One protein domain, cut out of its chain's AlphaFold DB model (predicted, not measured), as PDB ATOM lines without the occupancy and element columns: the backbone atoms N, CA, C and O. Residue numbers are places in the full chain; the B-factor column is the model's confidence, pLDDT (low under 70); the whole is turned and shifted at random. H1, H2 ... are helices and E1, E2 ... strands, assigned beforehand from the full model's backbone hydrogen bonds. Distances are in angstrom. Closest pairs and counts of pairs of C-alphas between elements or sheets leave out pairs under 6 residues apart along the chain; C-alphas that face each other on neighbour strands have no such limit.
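AT A GLANCE: This is residues 309 to 369 of the 371 residues of an uncharacterized protein of Botryosphaeria parva (strain UCR-NP2) (UniProt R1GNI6). A two-stranded hairpin, E1 and E2, has the longest helix, H1, crossing beside E2 and short H3 beside E1. H2 and the hairpin's loop make the two ends of the long axis. The printed part has 61 residues, in order H1, H2, E1, E2, H3, mixed helices and strands with an antiparallel sheet. It is only just loose, close to compact, with a radius of gyration of the C-alphas of 13.0 A, spanning 37 by 24 by 21 A.

HOW THE PARTS SIT: E1, residues 346 to 350, and E2, residues 360 to 364, form an antiparallel hairpin at 147 degrees; N 348 and O 362, 3.0 A apart, are within hydrogen-bond range. H1, residues 309 to 323, comes closest to E2 at C-alphas 314 and 362, 5.3 A apart. For H3, residues 366 to 369, and E1 the closest C-alphas are 367 and 346, 5.2 A. H2, residues 332 to 340, is close to H1 but not clearly touching, C-alphas 339 and 319 being closest at 7.7 A, and about perpendicular at 82 degrees. Every O i to N i+4 pair is within hydrogen-bond range in H1 and H2; H3 is too short for one.

IN THESE COORDINATES: H1, 20.8 A long from first to last C-alpha, begins at (27.984, 300.385, 46.057). H2 measures 12.1 A, E1 12.9 A, E2 11.9 A; H3 ends at (45.392, 304.277, 26.279).

THE WHOLE: The farthest C-alphas, 333 and 354, are 38.8 A apart. The printed part has no cut and no long link; pLDDT is under 70 at 357 and 365 to 369.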
ATOM      1  N   TRP A 309      26.981 301.344  45.566       83.44
ATOM      2  CA  TRP A 309      27.984 300.385  46.057       83.44
ATOM      3  C   TRP A 309      28.985 299.911  44.993       83.44
ATOM      4  O   TRP A 309      30.154 299.708  45.300       83.44
ATOM      5  N   ARG A 310      28.562 299.778  43.728       82.75
ATOM      6  CA  ARG A 310      29.479 299.469  42.617       82.75
ATOM      7  C   ARG A 310      30.368 300.663  42.292       82.75
ATOM      8  O   ARG A 310      31.552 300.467  42.081       82.75
ATOM      9  N   LEU A 311      29.819 301.879  42.323       81.81
ATOM     10  CA  LEU A 311      30.578 303.115  42.098       81.81
ATOM     11  C   LEU A 311      31.644 303.332  43.183       81.81
ATOM     12  O   LEU A 311      32.746 303.767  42.866       81.81
ATOM     13  N   ILE A 312      31.345 302.976  44.440       84.00
ATOM     14  CA  ILE A 312      32.316 302.963  45.548       84.00
ATOM     15  C   ILE A 312      33.436 301.959  45.261       84.00
ATOM     16  O   ILE A 312      34.602 302.333  45.313       84.00
ATOM     17  N   LEU A 313      33.100 300.708  44.928       85.44
ATOM     18  CA  LEU A 313      34.092 299.658  44.655       85.44
ATOM     19  C   LEU A 313      34.958 299.968  43.420       85.44
ATOM     20  O   LEU A 313      36.168 299.752  43.454       85.44
ATOM     21  N   ASP A 314      34.355 300.501  42.357       83.44
ATOM     22  CA  ASP A 314      35.039 300.900  41.123       83.44
ATOM     23  C   ASP A 314      35.993 302.077  41.355       83.44
ATOM     24  O   ASP A 314      37.134 302.047  40.887       83.44
ATOM     25  N   LEU A 315      35.547 303.098  42.096       84.44
ATOM     26  CA  LEU A 315      36.371 304.256  42.430       84.44
ATOM     27  C   LEU A 315      37.499 303.875  43.395       84.44
ATOM     28  O   LEU A 315      38.651 304.199  43.121       84.44
ATOM     29  N   ALA A 316      37.191 303.163  44.483       85.12
ATOM     30  CA  ALA A 316      38.182 302.733  45.466       85.12
ATOM     31  C   ALA A 316      39.258 301.850  44.820       85.12
ATOM     32  O   ALA A 316      40.443 302.125  44.982       85.12
ATOM     33  N   GLY A 317      38.862 300.863  44.006       84.19
ATOM     34  CA  GLY A 317      39.803 300.009  43.278       84.19
ATOM     35  C   GLY A 317      40.752 300.799  42.371       84.19
ATOM     36  O   GLY A 317      41.955 300.549  42.386       84.19
ATOM     37  N   ALA A 318      40.242 301.793  41.636       84.50
ATOM     38  CA  ALA A 318      41.067 302.637  40.774       84.50
ATOM     39  C   ALA A 318      41.957 303.625  41.545       84.50
ATOM     40  O   ALA A 318      43.044 303.953  41.079       84.50
ATOM     41  N   VAL A 319      41.512 304.138  42.695       86.06
ATOM     42  CA  VAL A 319      42.331 305.015  43.550       86.06
ATOM     43  C   VAL A 319      43.472 304.211  44.186       86.06
ATOM     44  O   VAL A 319      44.622 304.643  44.124       86.06
ATOM     45  N   THR A 320      43.195 303.003  44.689       85.75
ATOM     46  CA  THR A 320      44.217 302.081  45.211       85.75
ATOM     47  C   THR A 320      45.187 301.589  44.125       85.75
ATOM     48  O   THR A 320      46.357 301.379  44.430       85.75
ATOM     49  N   GLU A 321      44.767 301.452  42.855       83.81
ATOM     50  CA  GLU A 321      45.691 301.083  41.760       83.81
ATOM     51  C   GLU A 321      46.776 302.149  41.513       83.81
ATOM     52  O   GLU A 321      47.908 301.799  41.187       83.81
ATOM     53  N   HIS A 322      46.451 303.440  41.659       82.75
ATOM     54  CA  HIS A 322      47.390 304.534  41.366       82.75
ATOM     55  C   HIS A 322      48.150 305.058  42.588       82.75
ATOM     56  O   HIS A 322      49.297 305.474  42.446       82.75
ATOM     57  N   LEU A 323      47.519 305.079  43.765       83.88
ATOM     58  CA  LEU A 323      48.089 305.680  44.979       83.88
ATOM     59  C   LEU A 323      48.576 304.642  46.007       83.88
ATOM     60  O   LEU A 323      49.196 305.011  47.000       83.88
ATOM     61  N   GLY A 324      48.338 303.350  45.762       81.50
ATOM     62  CA  GLY A 324      48.738 302.261  46.653       81.50
ATOM     63  C   GLY A 324      47.765 302.014  47.818       81.50
ATOM     64  O   GLY A 324      46.667 302.577  47.852       81.50
ATOM     65  N   PRO A 325      48.131 301.122  48.759       79.25
ATOM     66  CA  PRO A 325      47.261 300.724  49.868       79.25
ATOM     67  C   PRO A 325      47.238 301.723  51.037       79.25
ATOM     68  O   PRO A 325      46.189 301.896  51.655       79.25
ATOM     69  N   ASP A 326      48.349 302.410  51.328       77.25
ATOM     70  CA  ASP A 326      48.567 303.164  52.583       77.25
ATOM     71  C   ASP A 326      47.965 304.589  52.589       77.25
ATOM     72  O   ASP A 326      48.496 305.544  53.164       77.25
ATOM     73  N   LEU A 327      46.803 304.719  51.946       78.75
ATOM     74  CA  LEU A 327      46.054 305.958  51.727       78.75
ATOM     75  C   LEU A 327      45.542 306.635  53.007       78.75
ATOM     76  O   LEU A 327      45.286 307.837  53.000       78.75
ATOM     77  N   SER A 328      45.399 305.890  54.104       74.88
ATOM     78  CA  SER A 328      44.836 306.358  55.382       74.88
ATOM     79  C   SER A 328      45.680 307.414  56.108       74.88
ATOM     80  O   SER A 328      45.228 307.978  57.101       74.88
ATOM     81  N   THR A 329      46.897 307.678  55.629       80.06
ATOM     82  CA  THR A 329      47.843 308.644  56.211       80.06
ATOM     83  C   THR A 329      47.800 310.027  55.547       80.06
ATOM     84  O   THR A 329      48.397 310.975  56.060       80.06
ATOM     85  N   LEU A 330      47.094 310.166  54.419       82.44
ATOM     86  CA  LEU A 330      46.976 311.414  53.662       82.44
ATOM     87  C   LEU A 330      45.821 312.276  54.186       82.44
ATOM     88  O   LEU A 330      44.725 311.781  54.428       82.44
ATOM     89  N   SER A 331      46.034 313.591  54.283       84.88
ATOM     90  CA  SER A 331      44.930 314.540  54.491       84.88
ATOM     91  C   SER A 331      44.136 314.770  53.201       84.88
ATOM     92  O   SER A 331      44.699 314.694  52.106       84.88
ATOM     93  N   ASP A 332      42.855 315.141  53.319       83.81
ATOM     94  CA  ASP A 332      41.942 315.359  52.181       83.81
ATOM     95  C   ASP A 332      42.558 316.224  51.068       83.81
ATOM     96  O   ASP A 332      42.489 315.877  49.895       83.81
ATOM     97  N   LYS A 333      43.241 317.319  51.435       84.56
ATOM     98  CA  LYS A 333      43.891 318.241  50.483       84.56
ATOM     99  C   LYS A 333      45.091 317.628  49.756       84.56
ATOM    100  O   LYS A 333      45.414 318.049  48.648       84.56
ATOM    101  N   GLN A 334      45.792 316.681  50.381       85.69
ATOM    102  CA  GLN A 334      46.880 315.939  49.735       85.69
ATOM    103  C   GLN A 334      46.310 314.861  48.812       85.69
ATOM    104  O   GLN A 334      46.793 314.720  47.692       85.69
ATOM    105  N   LEU A 335      45.264 314.161  49.258       85.00
ATOM    106  CA  LEU A 335      44.569 313.137  48.483       85.00
ATOM    107  C   LEU A 335      43.894 313.729  47.234       85.00
ATOM    108  O   LEU A 335      44.109 313.230  46.135       85.00
ATOM    109  N   GLU A 336      43.158 314.834  47.377       83.44
ATOM    110  CA  GLU A 336      42.541 315.574  46.268       83.44
ATOM    111  C   GLU A 336      43.603 316.006  45.246       83.44
ATOM    112  O   GLU A 336      43.508 315.646  44.074       83.44
ATOM    113  N   LYS A 337      44.690 316.648  45.699       84.50
ATOM    114  CA  LYS A 337      45.811 317.061  44.838       84.50
ATOM    115  C   LYS A 337      46.515 315.886  44.143       84.50
ATOM    116  O   LYS A 337      46.944 316.026  43.000       84.50
ATOM    117  N   GLN A 338      46.657 314.735  44.802       83.81
ATOM    118  CA  GLN A 338      47.225 313.531  44.181       83.81
ATOM    119  C   GLN A 338      46.278 312.917  43.143       83.81
ATOM    120  O   GLN A 338      46.750 312.431  42.118       83.81
ATOM    121  N   ILE A 339      44.963 312.965  43.376       84.50
ATOM    122  CA  ILE A 339      43.932 312.495  42.440       84.50
ATOM    123  C   ILE A 339      43.820 313.430  41.221       84.50
ATOM    124  O   ILE A 339      43.709 312.939  40.099       84.50
ATOM    125  N   GLU A 340      43.918 314.753  41.404       80.38
ATOM    126  CA  GLU A 340      43.992 315.741  40.311       80.38
ATOM    127  C   GLU A 340      45.201 315.519  39.386       80.38
ATOM    128  O   GLU A 340      45.134 315.818  38.193       80.38
ATOM    129  N   GLN A 341      46.302 314.987  39.926       82.94
ATOM    130  CA  GLN A 341      47.516 314.662  39.173       82.94
ATOM    131  C   GLN A 341      47.413 313.351  38.373       82.94
ATOM    132  O   GLN A 341      48.257 313.114  37.507       82.94
ATOM    133  N   GLN A 342      46.403 312.505  38.617       81.38
ATOM    134  CA  GLN A 342      46.242 311.243  37.890       81.38
ATOM    135  C   GLN A 342      45.581 311.414  36.518       81.38
ATOM    136  O   GLN A 342      44.726 312.271  36.286       81.38
ATOM    137  N   GLY A 343      45.944 310.516  35.599       75.69
ATOM    138  CA  GLY A 343      45.286 310.397  34.300       75.69
ATOM    139  C   GLY A 343      43.807 309.984  34.409       75.69
ATOM    140  O   GLY A 343      43.384 309.416  35.419       75.69
ATOM    141  N   PRO A 344      42.998 310.238  33.363       80.12
ATOM    142  CA  PRO A 344      41.593 309.841  33.345       80.12
ATOM    143  C   PRO A 344      41.443 308.312  33.344       80.12
ATOM    144  O   PRO A 344      42.237 307.596  32.735       80.12
ATOM    145  N   VAL A 345      40.383 307.817  33.983       79.75
ATOM    146  CA  VAL A 345      40.075 306.387  34.111       79.75
ATOM    147  C   VAL A 345      38.965 305.955  33.159       79.75
ATOM    148  O   VAL A 345      37.988 306.674  32.953       79.75
ATOM    149  N   GLY A 346      39.101 304.763  32.584       80.31
ATOM    150  CA  GLY A 346      38.066 304.105  31.782       80.31
ATOM    151  C   GLY A 346      37.725 302.728  32.344       80.31
ATOM    152  O   GLY A 346      38.513 302.150  33.098       80.31
ATOM    153  N   TYR A 347      36.558 302.189  31.981       82.12
ATOM    154  CA  TYR A 347      36.239 300.798  32.305       82.12
ATOM    155  C   TYR A 347      37.100 299.832  31.484       82.12
ATOM    156  O   TYR A 347      37.241 299.994  30.271       82.12
ATOM    157  N   TYR A 348      37.609 298.786  32.132       78.88
ATOM    158  CA  TYR A 348      38.250 297.645  31.479       78.88
ATOM    159  C   TYR A 348      37.552 296.336  31.851       78.88
ATOM    160  O   TYR A 348      36.863 296.249  32.866       78.88
ATOM    161  N   GLU A 349      37.754 295.311  31.027       78.25
ATOM    162  CA  GLU A 349      37.334 293.939  31.298       78.25
ATOM    163  C   GLU A 349      38.556 293.023  31.204       78.25
ATOM    164  O   GLU A 349      39.189 292.925  30.153       78.25
ATOM    165  N   SER A 350      38.900 292.371  32.313       76.50
ATOM    166  CA  SER A 350      39.889 291.298  32.358       76.50
ATOM    167  C   SER A 350      39.179 289.944  32.309       76.50
ATOM    168  O   SER A 350      38.249 289.726  33.096       76.50
ATOM    169  N   PRO A 351      39.609 289.010  31.441       75.88
ATOM    170  CA  PRO A 351      39.093 287.646  31.456       75.88
ATOM    171  C   PRO A 351      39.437 286.937  32.782       75.88
ATOM    172  O   PRO A 351      40.327 287.396  33.508       75.88
ATOM    173  N   PRO A 352      38.761 285.817  33.105       79.19
ATOM    174  CA  PRO A 352      39.161 284.954  34.211       79.19
ATOM    175  C   PRO A 352      40.638 284.559  34.110       79.19
ATOM    176  O   PRO A 352      41.150 284.311  33.018       79.19
ATOM    177  N   ASN A 353      41.315 284.462  35.250       79.75
ATOM    178  CA  ASN A 353      42.673 283.934  35.341       79.75
ATOM    179  C   ASN A 353      42.832 283.078  36.609       79.75
ATOM    180  O   ASN A 353      41.917 282.986  37.424       79.75
ATOM    181  N   TYR A 354      43.997 282.456  36.793       74.56
ATOM    182  CA  TYR A 354      44.250 281.550  37.922       74.56
ATOM    183  C   TYR A 354      44.080 282.210  39.312       74.56
ATOM    184  O   TYR A 354      43.807 281.528  40.291       74.56
ATOM    185  N   ILE A 355      44.202 283.541  39.398       76.62
ATOM    186  CA  ILE A 355      44.074 284.325  40.640       76.62
ATOM    187  C   ILE A 355      42.629 284.833  40.835       76.62
ATOM    188  O   ILE A 355      42.189 285.049  41.963       76.62
ATOM    189  N   ARG A 356      41.866 285.025  39.749       74.50
ATOM    190  CA  ARG A 356      40.448 285.422  39.761       74.50
ATOM    191  C   ARG A 356      39.649 284.519  38.806       74.50
ATOM    192  O   ARG A 356      39.603 284.809  37.609       74.50
ATOM    193  N   PRO A 357      38.972 283.463  39.304       64.19
ATOM    194  CA  PRO A 357      38.236 282.511  38.462       64.19
ATOM    195  C   PRO A 357      36.969 283.097  37.808       64.19
ATOM    196  O   PRO A 357      36.346 282.441  36.977       64.19
ATOM    197  N   ALA A 358      36.595 284.335  38.143       75.62
ATOM    198  CA  ALA A 358      35.571 285.111  37.452       75.62
ATOM    199  C   ALA A 358      36.202 286.329  36.759       75.62
ATOM    200  O   ALA A 358      37.104 286.965  37.306       75.62
ATOM    201  N   GLY A 359      35.693 286.674  35.572       70.56
ATOM    202  CA  GLY A 359      36.125 287.862  34.833       70.56
ATOM    203  C   GLY A 359      35.868 289.137  35.636       70.56
ATOM    204  O   GLY A 359      34.817 289.292  36.263       70.56
ATOM    205  N   HIS A 360      36.835 290.050  35.638       77.88
ATOM    206  CA  HIS A 360      36.798 291.263  36.447       77.88
ATOM    207  C   HIS A 360      36.559 292.495  35.575       77.88
ATOM    208  O   HIS A 360      37.200 292.664  34.542       77.88
ATOM    209  N   VAL A 361      35.660 293.376  36.014       77.75
ATOM    210  CA  VAL A 361      35.388 294.662  35.363       77.75
ATOM    211  C   VAL A 361      35.457 295.759  36.415       77.75
ATOM    212  O   VAL A 361      34.664 295.739  37.361       77.75
ATOM    213  N   GLY A 362      36.365 296.710  36.214       78.12
ATOM    214  CA  GLY A 362      36.610 297.859  37.088       78.12
ATOM    215  C   GLY A 362      37.118 299.063  36.291       78.12
ATOM    216  O   GLY A 362      37.068 299.061  35.059       78.12
ATOM    217  N   LEU A 363      37.600 300.091  36.989       82.38
ATOM    218  CA  LEU A 363      38.195 301.298  36.404       82.38
ATOM    219  C   LEU A 363      39.728 301.258  36.475       82.38
ATOM    220  O   LEU A 363      40.278 300.799  37.470       82.38
ATOM    221  N   SER A 364      40.410 301.762  35.442       78.00
ATOM    222  CA  SER A 364      41.874 301.938  35.419       78.00
ATOM    223  C   SER A 364      42.282 303.034  34.423       78.00
ATOM    224  O   SER A 364      41.572 303.274  33.442       78.00
ATOM    225  N   SER A 365      43.435 303.685  34.621       69.00
ATOM    226  CA  SER A 365      44.013 304.606  33.618       69.00
ATOM    227  C   SER A 365      44.577 303.875  32.395       69.00
ATOM    228  O   SER A 365      44.573 304.420  31.286       69.00
ATOM    229  N   ARG A 366      44.991 302.608  32.558       64.38
ATOM    230  CA  ARG A 366      45.516 301.761  31.468       64.38
ATOM    231  C   ARG A 366      44.476 301.552  30.366       64.38
ATOM    232  O   ARG A 366      44.818 301.499  29.189       64.38
ATOM    233  N   ALA A 367      43.196 301.518  30.742       57.47
ATOM    234  CA  ALA A 367      42.066 301.441  29.818       57.47
ATOM    235  C   ALA A 367      41.999 302.642  28.854       57.47
ATOM    236  O   ALA A 367      41.593 302.489  27.705       57.47
ATOM    237  N   GLY A 368      42.422 303.829  29.307       49.34
ATOM    238  CA  GLY A 368      42.359 305.081  28.547       49.34
ATOM    239  C   GLY A 368      43.411 305.239  27.444       49.34
ATOM    240  O   GLY A 368      43.382 306.251  26.751       49.34
ATOM    241  N   HIS A 369      44.318 304.270  27.284       39.31
ATOM    242  CA  HIS A 369      45.392 304.277  26.279       39.31
ATOM    243  C   HIS A 369      45.261 303.151  25.233       39.31
ATOM    244  O   HIS A 369      46.138 302.998  24.389       39.31
TER     245      HIS A 369